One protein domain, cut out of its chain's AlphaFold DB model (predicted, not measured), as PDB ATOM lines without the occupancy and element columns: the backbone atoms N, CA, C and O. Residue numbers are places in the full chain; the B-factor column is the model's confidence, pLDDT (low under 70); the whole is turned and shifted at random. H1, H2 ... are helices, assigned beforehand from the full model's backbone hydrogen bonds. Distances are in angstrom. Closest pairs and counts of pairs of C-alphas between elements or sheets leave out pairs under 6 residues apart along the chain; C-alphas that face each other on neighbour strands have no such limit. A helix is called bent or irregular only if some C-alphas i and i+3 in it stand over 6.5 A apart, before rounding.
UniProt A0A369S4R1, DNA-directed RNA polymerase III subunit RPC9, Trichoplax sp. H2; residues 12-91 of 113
ATOM      1  N   SER A  12     234.427 278.502 327.672       76.12
ATOM      2  CA  SER A  12     233.882 277.925 328.909       76.12
ATOM      3  C   SER A  12     232.533 278.548 329.292       76.12
ATOM      4  O   SER A  12     231.554 277.841 329.518       76.12
ATOM      5  N   ASN A  13     232.423 279.880 329.265       80.81
ATOM      6  CA  ASN A  13     231.160 280.565 329.553       80.81
ATOM      7  C   ASN A  13     230.077 280.264 328.510       80.81
ATOM      8  O   ASN A  13     228.901 280.149 328.859       80.81
ATOM      9  N   TYR A  14     230.457 280.143 327.237       84.06
ATOM     10  CA  TYR A  14     229.539 279.775 326.167       84.06
ATOM     11  C   TYR A  14     229.020 278.344 326.337       84.06
ATOM     12  O   TYR A  14     227.817 278.130 326.250       84.06
ATOM     13  N   GLU A  15     229.895 277.382 326.635       81.50
ATOM     14  CA  GLU A  15     229.518 275.987 326.890       81.50
ATOM     15  C   GLU A  15     228.585 275.864 328.098       81.50
ATOM     16  O   GLU A  15     227.559 275.193 328.005       81.50
ATOM     17  N   VAL A  16     228.878 276.574 329.192       83.19
ATOM     18  CA  VAL A  16     228.015 276.611 330.383       83.19
ATOM     19  C   VAL A  16     226.662 277.239 330.063       83.19
ATOM     20  O   VAL A  16     225.630 276.670 330.407       83.19
ATOM     21  N   THR A  17     226.642 278.384 329.378       82.31
ATOM     22  CA  THR A  17     225.384 279.063 329.026       82.31
ATOM     23  C   THR A  17     224.539 278.198 328.100       82.31
ATOM     24  O   THR A  17     223.339 278.081 328.310       82.31
ATOM     25  N   LYS A  18     225.166 277.555 327.112       83.62
ATOM     26  CA  LYS A  18     224.496 276.637 326.195       83.62
ATOM     27  C   LYS A  18     223.904 275.442 326.940       83.62
ATOM     28  O   LYS A  18     222.741 275.131 326.747       83.62
ATOM     29  N   HIS A  19     224.674 274.812 327.827       81.69
ATOM     30  CA  HIS A  19     224.178 273.683 328.608       81.69
ATOM     31  C   HIS A  19     223.009 274.083 329.518       81.69
ATOM     32  O   HIS A  19     222.018 273.372 329.571       81.69
ATOM     33  N   LEU A  20     223.090 275.241 330.183       80.50
ATOM     34  CA  LEU A  20     222.019 275.743 331.050       80.50
ATOM     35  C   LEU A  20     220.776 276.226 330.285       80.50
ATOM     36  O   LEU A  20     219.707 276.315 330.878       80.50
ATOM     37  N   GLN A  21     220.897 276.572 329.000       80.00
ATOM     38  CA  GLN A  21     219.746 276.894 328.149       80.00
ATOM     39  C   GLN A  21     218.896 275.656 327.858       80.00
ATOM     40  O   GLN A  21     217.671 275.761 327.832       80.00
ATOM     41  N   ASP A  22     219.552 274.505 327.705       77.25
ATOM     42  CA  ASP A  22     218.913 273.219 327.430       77.25
ATOM     43  C   ASP A  22     218.352 272.551 328.706       77.25
ATOM     44  O   ASP A  22     217.700 271.513 328.620       77.25
ATOM     45  N   THR A  23     218.586 273.114 329.901       78.44
ATOM     46  CA  THR A  23     218.048 272.584 331.166       78.44
ATOM     47  C   THR A  23     216.771 273.308 331.612       78.44
ATOM     48  O   THR A  23     216.548 274.468 331.250       78.44
ATOM     49  N   PRO A  24     215.958 272.685 332.493       72.94
ATOM     50  CA  PRO A  24     214.756 273.307 333.055       72.94
ATOM     51  C   PRO A  24     214.975 274.621 333.800       72.94
ATOM     52  O   PRO A  24     214.018 275.344 334.071       72.94
ATOM     53  N   CYS A  25     216.217 274.956 334.137       74.19
ATOM     54  CA  CYS A  25     216.562 276.205 334.803       74.19
ATOM     55  C   CYS A  25     216.345 277.435 333.908       74.19
ATOM     56  O   CYS A  25     216.183 278.535 334.432       74.19
ATOM     57  N   SER A  26     216.353 277.278 332.578       77.75
ATOM     58  CA  SER A  26     216.271 278.397 331.628       77.75
ATOM     59  C   SER A  26     214.897 279.069 331.582       77.75
ATOM     60  O   SER A  26     214.799 280.265 331.308       77.75
ATOM     61  N   VAL A  27     213.841 278.312 331.886       79.88
ATOM     62  CA  VAL A  27     212.439 278.758 331.859       79.88
ATOM     63  C   VAL A  27     211.919 279.203 333.231       79.88
ATOM     64  O   VAL A  27     210.784 279.667 333.352       79.88
ATOM     65  N   GLN A  28     212.739 279.089 334.280       82.06
ATOM     66  CA  GLN A  28     212.359 279.430 335.649       82.06
ATOM     67  C   GLN A  28     212.594 280.911 335.965       82.06
ATOM     68  O   GLN A  28     213.591 281.514 335.576       82.06
ATOM     69  N   ASN A  29     211.683 281.489 336.750       85.88
ATOM     70  CA  ASN A  29     211.775 282.860 337.253       85.88
ATOM     71  C   ASN A  29     211.913 282.879 338.781       85.88
ATOM     72  O   ASN A  29     211.514 281.938 339.465       85.88
ATOM     73  N   GLU A  30     212.414 283.989 339.335       87.81
ATOM     74  CA  GLU A  30     212.599 284.156 340.788       87.81
ATOM     75  C   GLU A  30     211.307 283.906 341.584       87.81
ATOM     76  O   GLU A  30     211.347 283.298 342.653       87.81
ATOM     77  N   GLN A  31     210.161 284.345 341.058       88.25
ATOM     78  CA  GLN A  31     208.865 284.141 341.705       88.25
ATOM     79  C   GLN A  31     208.504 282.652 341.789       88.25
ATOM     80  O   GLN A  31     208.210 282.163 342.874       88.25
ATOM     81  N   ILE A  32     208.647 281.921 340.678       87.62
ATOM     82  CA  ILE A  32     208.381 280.475 340.598       87.62
ATOM     83  C   ILE A  32     209.277 279.714 341.579       87.62
ATOM     84  O   ILE A  32     208.802 278.863 342.322       87.62
ATOM     85  N   MET A  33     210.565 280.067 341.648       88.12
ATOM     86  CA  MET A  33     211.492 279.451 342.602       88.12
ATOM     87  C   MET A  33     211.073 279.687 344.058       88.12
ATOM     88  O   MET A  33     211.169 278.776 344.880       88.12
ATOM     89  N   LYS A  34     210.612 280.895 344.406       90.44
ATOM     90  CA  LYS A  34     210.129 281.200 345.764       90.44
ATOM     91  C   LYS A  34     208.863 280.422 346.098       90.44
ATOM     92  O   LYS A  34     208.779 279.864 347.192       90.44
ATOM     93  N   ASP A  35     207.923 280.364 345.161       91.00
ATOM     94  CA  ASP A  35     206.663 279.645 345.326       91.00
ATOM     95  C   ASP A  35     206.920 278.138 345.481       91.00
ATOM     96  O   ASP A  35     206.399 277.518 346.409       91.00
ATOM     97  N   PHE A  36     207.837 277.577 344.686       91.00
ATOM     98  CA  PHE A  36     208.290 276.193 344.823       91.00
ATOM     99  C   PHE A  36     208.937 275.929 346.188       91.00
ATOM    100  O   PHE A  36     208.558 274.991 346.887       91.00
ATOM    101  N   MET A  37     209.868 276.787 346.624       90.00
ATOM    102  CA  MET A  37     210.529 276.657 347.930       90.00
ATOM    103  C   MET A  37     209.545 276.717 349.104       90.00
ATOM    104  O   MET A  37     209.769 276.056 350.123       90.00
ATOM    105  N   LEU A  38     208.470 277.502 348.975       91.81
ATOM    106  CA  LEU A  38     207.398 277.570 349.961       91.81
ATOM    107  C   LEU A  38     206.544 276.296 349.941       91.81
ATOM    108  O   LEU A  38     206.291 275.730 351.006       91.81
ATOM    109  N   ALA A  39     206.152 275.815 348.760       90.50
ATOM    110  CA  ALA A  39     205.326 274.619 348.602       90.50
ATOM    111  C   ALA A  39     206.022 273.360 349.139       90.50
ATOM    112  O   ALA A  39     205.407 272.567 349.854       90.50
ATOM    113  N   ILE A  40     207.330 273.223 348.892       89.94
ATOM    114  CA  ILE A  40     208.106 272.073 349.370       89.94
ATOM    115  C   ILE A  40     208.610 272.221 350.812       89.94
ATOM    116  O   ILE A  40     209.278 271.327 351.328       89.94
ATOM    117  N   SER A  41     208.346 273.351 351.479       88.12
ATOM    118  CA  SER A  41     208.881 273.633 352.822       88.12
ATOM    119  C   SER A  41     208.411 272.644 353.892       88.12
ATOM    120  O   SER A  41     209.121 272.437 354.877       88.12
ATOM    121  N   LYS A  42     207.251 272.014 353.675       88.44
ATOM    122  CA  LYS A  42     206.701 270.953 354.524       88.44
ATOM    123  C   LYS A  42     207.483 269.641 354.435       88.44
ATOM    124  O   LYS A  42     207.515 268.899 355.413       88.44
ATOM    125  N   PHE A  43     208.147 269.378 353.308       87.94
ATOM    126  CA  PHE A  43     208.949 268.175 353.124       87.94
ATOM    127  C   PHE A  43     210.339 268.375 353.722       87.94
ATOM    128  O   PHE A  43     211.003 269.403 353.527       87.94
ATOM    129  N   LYS A  44     210.820 267.360 354.440       87.56
ATOM    130  CA  LYS A  44     212.138 267.376 355.077       87.56
ATOM    131  C   LYS A  44     213.243 267.072 354.058       87.56
ATOM    132  O   LYS A  44     213.901 266.039 354.135       87.56
ATOM    133  N   LEU A  45     213.437 267.988 353.111       89.38
ATOM    134  CA  LEU A  45     214.449 267.906 352.055       89.38
ATOM    135  C   LEU A  45     215.736 268.644 352.447       89.38
ATOM    136  O   LEU A  45     215.700 269.733 353.038       89.38
ATOM    137  N   THR A  46     216.882 268.086 352.073       90.75
ATOM    138  CA  THR A  46     218.190 268.732 352.217       90.75
ATOM    139  C   THR A  46     218.349 269.867 351.203       90.75
ATOM    140  O   THR A  46     217.624 269.971 350.214       90.75
ATOM    141  N   LYS A  47     219.317 270.766 351.423       88.69
ATOM    142  CA  LYS A  47     219.581 271.861 350.470       88.69
ATOM    143  C   LYS A  47     220.019 271.343 349.095       88.69
ATOM    144  O   LYS A  47     219.697 271.979 348.098       88.69
ATOM    145  N   ALA A  48     220.740 270.221 349.060       89.00
ATOM    146  CA  ALA A  48     221.195 269.599 347.821       89.00
ATOM    147  C   ALA A  48     220.018 269.000 347.038       89.00
ATOM    148  O   ALA A  48     219.886 269.283 345.855       89.00
ATOM    149  N   GLU A  49     219.113 268.290 347.716       90.81
ATOM    150  CA  GLU A  49     217.891 267.739 347.110       90.81
ATOM    151  C   GLU A  49     217.019 268.846 346.518       90.81
ATOM    152  O   GLU A  49     216.653 268.786 345.352       90.81
ATOM    153  N   LYS A  50     216.762 269.920 347.278       90.75
ATOM    154  CA  LYS A  50     215.985 271.072 346.783       90.75
ATOM    155  C   LYS A  50     216.594 271.689 345.525       90.75
ATOM    156  O   LYS A  50     215.866 272.079 344.618       90.75
ATOM    157  N   LEU A  51     217.925 271.780 345.477       89.56
ATOM    158  CA  LEU A  51     218.645 272.281 344.310       89.56
ATOM    159  C   LEU A  51     218.531 271.317 343.120       89.56
ATOM    160  O   LEU A  51     218.317 271.762 341.998       89.56
ATOM    161  N   MET A  52     218.650 270.009 343.356       89.62
ATOM    162  CA  MET A  52     218.504 269.001 342.306       89.62
ATOM    163  C   MET A  52     217.083 268.954 341.740       89.62
ATOM    164  O   MET A  52     216.948 268.905 340.523       89.62
ATOM    165  N   LEU A  53     216.047 269.056 342.578       90.19
ATOM    166  CA  LEU A  53     214.651 269.119 342.125       90.19
ATOM    167  C   LEU A  53     214.410 270.319 341.202       90.19
ATOM    168  O   LEU A  53     213.803 270.165 340.147       90.19
ATOM    169  N   LEU A  54     214.944 271.494 341.555       88.06
ATOM    170  CA  LEU A  54     214.873 272.684 340.703       88.06
ATOM    171  C   LEU A  54     215.634 272.515 339.385       88.06
ATOM    172  O   LEU A  54     215.171 272.983 338.349       88.06
ATOM    173  N   ASN A  55     216.798 271.865 339.419       86.75
ATOM    174  CA  ASN A  55     217.647 271.733 338.239       86.75
ATOM    175  C   ASN A  55     217.178 270.656 337.257       86.75
ATOM    176  O   ASN A  55     217.402 270.803 336.061       86.75
ATOM    177  N   GLN A  56     216.597 269.568 337.762       85.56
ATOM    178  CA  GLN A  56     216.248 268.395 336.959       85.56
ATOM    179  C   GLN A  56     214.752 268.296 336.656       85.56
ATOM    180  O   GLN A  56     214.416 267.655 335.674       85.56
ATOM    181  N   ARG A  57     213.873 268.943 337.447       87.94
ATOM    182  CA  ARG A  57     212.402 268.875 337.315       87.94
ATOM    183  C   ARG A  57     211.928 267.428 337.070       87.94
ATOM    184  O   ARG A  57     211.527 267.113 335.952       87.94
ATOM    185  N   PRO A  58     211.996 266.542 338.079       88.38
ATOM    186  CA  PRO A  58     211.611 265.151 337.882       88.38
ATOM    187  C   PRO A  58     210.133 265.039 337.498       88.38
ATOM    188  O   PRO A  58     209.286 265.726 338.071       88.38
ATOM    189  N   THR A  59     209.840 264.158 336.550       86.69
ATOM    190  CA  THR A  59     208.487 263.913 336.014       86.69
ATOM    191  C   THR A  59     207.924 262.556 336.430       86.69
ATOM    192  O   THR A  59     206.728 262.309 336.303       86.69
ATOM    193  N   SER A  60     208.764 261.687 336.997       88.31
ATOM    194  CA  SER A  60     208.367 260.370 337.492       88.31
ATOM    195  C   SER A  60     208.870 260.105 338.913       88.31
ATOM    196  O   SER A  60     209.870 260.669 339.366       88.31
ATOM    197  N   LEU A  61     208.207 259.181 339.617       86.94
ATOM    198  CA  LEU A  61     208.651 258.708 340.936       86.94
ATOM    199  C   LEU A  61     210.042 258.063 340.884       86.94
ATOM    200  O   LEU A  61     210.812 258.190 341.831       86.94
ATOM    201  N   VAL A  62     210.384 257.411 339.769       87.62
ATOM    202  CA  VAL A  62     211.708 256.803 339.578       87.62
ATOM    203  C   VAL A  62     212.791 257.878 339.610       87.62
ATOM    204  O   VAL A  62     213.781 257.730 340.320       87.62
ATOM    205  N   GLU A  63     212.590 258.990 338.902       88.00
ATOM    206  CA  GLU A  63     213.515 260.125 338.944       88.00
ATOM    207  C   GLU A  63     213.577 260.764 340.332       88.00
ATOM    208  O   GLU A  63     214.657 261.117 340.803       88.00
ATOM    209  N   LEU A  64     212.440 260.862 341.025       88.75
ATOM    210  CA  LEU A  64     212.398 261.372 342.391       88.75
ATOM    211  C   LEU A  64     213.246 260.510 343.344       88.75
ATOM    212  O   LEU A  64     214.042 261.054 344.111       88.75
ATOM    213  N   HIS A  65     213.151 259.180 343.236       87.38
ATOM    214  CA  HIS A  65     213.958 258.225 344.008       87.38
ATOM    215  C   HIS A  65     215.458 258.293 343.677       87.38
ATOM    216  O   HIS A  65     216.283 257.950 344.521       87.38
ATOM    217  N   LEU A  66     215.831 258.743 342.474       88.06
ATOM    218  CA  LEU A  66     217.232 258.978 342.105       88.06
ATOM    219  C   LEU A  66     217.785 260.291 342.681       88.06
ATOM    220  O   LEU A  66     218.997 260.414 342.858       88.06
ATOM    221  N   ILE A  67     216.923 261.275 342.952       89.69
ATOM    222  CA  ILE A  67     217.315 262.588 343.488       89.69
ATOM    223  C   ILE A  67     217.358 262.582 345.021       89.69
ATOM    224  O   ILE A  67     218.241 263.204 345.614       89.69
ATOM    225  N   ILE A  68     216.387 261.930 345.662       87.62
ATOM    226  CA  ILE A  68     216.231 261.918 347.116       87.62
ATOM    227  C   ILE A  68     216.693 260.563 347.657       87.62
ATOM    228  O   ILE A  68     216.100 259.517 347.388       87.62
ATOM    229  N   GLU A  69     217.743 260.589 348.475       86.06
ATOM    230  CA  GLU A  69     218.246 259.388 349.144       86.06
ATOM    231  C   GLU A  69     217.219 258.850 350.148       86.06
ATOM    232  O   GLU A  69     216.607 259.624 350.895       86.06
ATOM    233  N   GLU A  70     217.068 257.519 350.171       84.00
ATOM    234  CA  GLU A  70     216.192 256.786 351.099       84.00
ATOM    235  C   GLU A  70     214.745 257.321 351.092       84.00
ATOM    236  O   GLU A  70     214.102 257.442 352.135       84.00
ATOM    237  N   THR A  71     214.228 257.670 349.903       83.25
ATOM    238  CA  THR A  71     212.884 258.266 349.749       83.25
ATOM    239  C   THR A  71     211.800 257.427 350.425       83.25
ATOM    240  O   THR A  71     210.979 257.985 351.145       83.25
ATOM    241  N   GLU A  72     211.844 256.101 350.273       80.81
ATOM    242  CA  GLU A  72     210.865 255.160 350.841       80.81
ATOM    243  C   GLU A  72     210.873 255.108 352.380       80.81
ATOM    244  O   GLU A  72     209.866 254.770 352.996       80.81
ATOM    245  N   GLU A  73     211.997 255.452 353.020       85.38
ATOM    246  CA  GLU A  73     212.097 255.509 354.485       85.38
ATOM    247  C   GLU A  73     211.716 256.889 355.041       85.38
ATOM    248  O   GLU A  73     211.308 257.016 356.199       85.38
ATOM    249  N   ARG A  74     211.873 257.940 354.229       85.12
ATOM    250  CA  ARG A  74     211.699 259.340 354.642       85.12
ATOM    251  C   ARG A  74     210.330 259.920 354.322       85.12
ATOM    252  O   ARG A  74     209.933 260.863 355.007       85.12
ATOM    253  N   PHE A  75     209.663 259.401 353.300       87.12
ATOM    254  CA  PHE A  75     208.400 259.908 352.784       87.12
ATOM    255  C   PHE A  75     207.427 258.758 352.548       87.12
ATOM    256  O   PHE A  75     207.822 257.668 352.135       87.12
ATOM    257  N   SER A  76     206.142 259.002 352.796       88.38
ATOM    258  CA  SER A  76     205.108 258.074 352.345       88.38
ATOM    259  C   SER A  76     204.957 258.126 350.820       88.38
ATOM    260  O   SER A  76     205.319 259.107 350.168       88.38
ATOM    261  N   GLU A  77     204.368 257.083 350.233       87.06
ATOM    262  CA  GLU A  77     204.034 257.074 348.804       87.06
ATOM    263  C   GLU A  77     203.123 258.259 348.425       87.06
ATOM    264  O   GLU A  77     203.273 258.857 347.362       87.06
ATOM    265  N   GLU A  78     202.221 258.656 349.325       88.50
ATOM    266  CA  GLU A  78     201.346 259.821 349.156       88.50
ATOM    267  C   GLU A  78     202.142 261.135 349.140       88.50
ATOM    268  O   GLU A  78     201.900 261.982 348.283       88.50
ATOM    269  N   GLU A  79     203.121 261.295 350.036       88.94
ATOM    270  CA  GLU A  79     203.990 262.478 350.088       88.94
ATOM    271  C   GLU A  79     204.884 262.590 348.848       88.94
ATOM    272  O   GLU A  79     205.062 263.686 348.316       88.94
ATOM    273  N   SER A  80     205.417 261.468 348.361       88.94
ATOM    274  CA  SER A  80     206.223 261.419 347.137       88.94
ATOM    275  C   SER A  80     205.402 261.788 345.901       88.94
ATOM    276  O   SER A  80     205.854 262.580 345.072       88.94
ATOM    277  N   ASN A  81     204.174 261.273 345.797       89.50
ATOM    278  CA  ASN A  81     203.249 261.651 344.727       89.50
ATOM    279  C   ASN A  81     202.842 263.128 344.821       89.50
ATOM    280  O   ASN A  81     202.802 263.819 343.806       89.50
ATOM    281  N   GLU A  82     202.588 263.638 346.026       91.69
ATOM    282  CA  GLU A  82     202.275 265.051 346.232       91.69
ATOM    283  C   GLU A  82     203.453 265.958 345.844       91.69
ATOM    284  O   GLU A  82     203.259 266.989 345.200       91.69
ATOM    285  N   LEU A  83     204.685 265.574 346.188       90.69
ATOM    286  CA  LEU A  83     205.884 266.308 345.789       90.69
ATOM    287  C   LEU A  83     206.030 266.346 344.262       90.69
ATOM    288  O   LEU A  83     206.352 267.401 343.715       90.69
ATOM    289  N   LEU A  84     205.752 265.232 343.582       90.00
ATOM    290  CA  LEU A  84     205.782 265.156 342.122       90.00
ATOM    291  C   LEU A  84     204.716 266.060 341.480       90.00
ATOM    292  O   LEU A  84     205.023 266.795 340.545       90.00
ATOM    293  N   GLN A  85     203.498 266.085 342.029       90.19
ATOM    294  CA  GLN A  85     202.438 266.990 341.570       90.19
ATOM    295  C   GLN A  85     202.815 268.464 341.752       90.19
ATOM    296  O   GLN A  85     202.658 269.259 340.831       90.19
ATOM    297  N   ILE A  86     203.387 268.832 342.903       91.31
ATOM    298  CA  ILE A  86     203.857 270.203 343.162       91.31
ATOM    299  C   ILE A  86     204.922 270.629 342.142       91.31
ATOM    300  O   ILE A  86     204.968 271.795 341.743       91.31
ATOM    301  N   ILE A  87     205.799 269.706 341.739       89.88
ATOM    302  CA  ILE A  87     206.833 269.962 340.734       89.88
ATOM    303  C   ILE A  87     206.203 270.246 339.373       89.88
ATOM    304  O   ILE A  87     206.594 271.224 338.737       89.88
ATOM    305  N   ASP A  88     205.227 269.445 338.949       88.75
ATOM    306  CA  ASP A  88     204.577 269.628 337.651       88.75
ATOM    307  C   ASP A  88     203.709 270.896 337.599       88.75
ATOM    308  O   ASP A  88     203.778 271.653 336.630       88.75
ATOM    309  N   ASP A  89     202.984 271.196 338.684       88.50
ATOM    310  CA  ASP A  89     202.103 272.364 338.785       88.50
ATOM    311  C   ASP A  89     202.869 273.697 338.829       88.50
ATOM    312  O   ASP A  89     202.404 274.711 338.298       88.50
ATOM    313  N   ILE A  90     204.023 273.733 339.510       88.38
ATOM    314  CA  ILE A  90     204.764 274.980 339.763       88.38
ATOM    315  C   ILE A  90     205.901 275.182 338.761       88.38
ATOM    316  O   ILE A  90     206.106 276.309 338.299       88.38
ATOM    317  N   LEU A  91     206.680 274.140 338.449       86.62
ATOM    318  CA  LEU A  91     207.848 274.289 337.581       86.62
ATOM    319  C   LEU A  91     207.425 274.184 336.109       86.62
ATOM    320  O   LEU A  91     206.864 273.163 335.711       86.62
TER     321      LEU A  91
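AT A GLANCE: This is residues 12 to 91 of the 113 residues of the protein "DNA-directed RNA polymerase III subunit RPC9" of Trichoplax sp. H2 (UniProt A0A369S4R1). Two longer helices, H3 and H7, lie side by side and run opposite ways, and H4 and H5 lie across one side of this pair, H4 nearest to the middle of the whole. The short H6 sits near the end of the long axis where H7 begins, while H1 makes an arm at the other end, next to the short H2. The printed part has 80 residues with seven named helices, H1 to H7 in order along it, and no named strand; the class is all helix. The whole is compact, with a radius of gyration of the C-alphas of 13.3 A, yet elongated, spanning 42 by 24 by 20 A.

HOW THE PARTS SIT: H1, residues 12 to 21, is close to but not clearly touching H2, residues 24 to 27; their closest C-alphas, those of Leu 20 and Ser 26, are 6.4 A apart. H3, residues 30 to 42, is apart from H2. H4, residues 47 to 56, touches H2, with the C-alphas of Cys 25 and Asn 55 closest at 5.7 A. H3 and H4 are close but not clearly touching, closest at the C-alphas of Met 33 and Leu 54, 7.8 A. H5, residues 61 to 67, only just touches H4, with 3 pairs of C-alphas within 8 A, the closest those of Glu 49 and Ile 67 at 6.3 A; the tilt is steep, 53 degrees, opposite ways. H6, residues 71 to 74, touches no helix but is near H7, residues 77 to 90; the closest C-alphas, those of Thr 71 and Ser 80, are 7.8 A apart. H7 touches H3 at a shallow tilt of 13 degrees, opposite ways, with the C-alphas of Phe 36 and Ile 90 closest at 6.3 A. With residues 80 to 84 alone H7 touches H5, about perpendicular at 84 degrees; the C-alphas of Leu 61 and Leu 84 are closest at 7.2 A. In H1, H4, H5 and H7 every O i to N i+4 pair is within hydrogen-bond range, and in H3 8 of 9; H2 and H6 are too short for such a pair.

IN THESE COORDINATES: H1 begins at C-alpha 12 (233.882, 277.925, 328.909) and is 14.2 A long. H3 begins at C-alpha 30 (212.599, 284.156, 340.788), is 19.9 A long and is irregular, with C-alphas 39 and 42 7.1 A apart. H4 is 14.3 A long, H5 9.8 A, and the short H2 and H6 6.0 A and 5.1 A. H7, 20.1 A long, ends at C-alpha 90 (204.764, 274.980, 339.763).

THE WHOLE: The two C-alphas farthest apart, those of Ser 12 and Glu 78, are 42.4 A apart. The printed part has no cut, and the six links are tight. The mean pLDDT of the printed part is 86.6, and no printed residue is under 70.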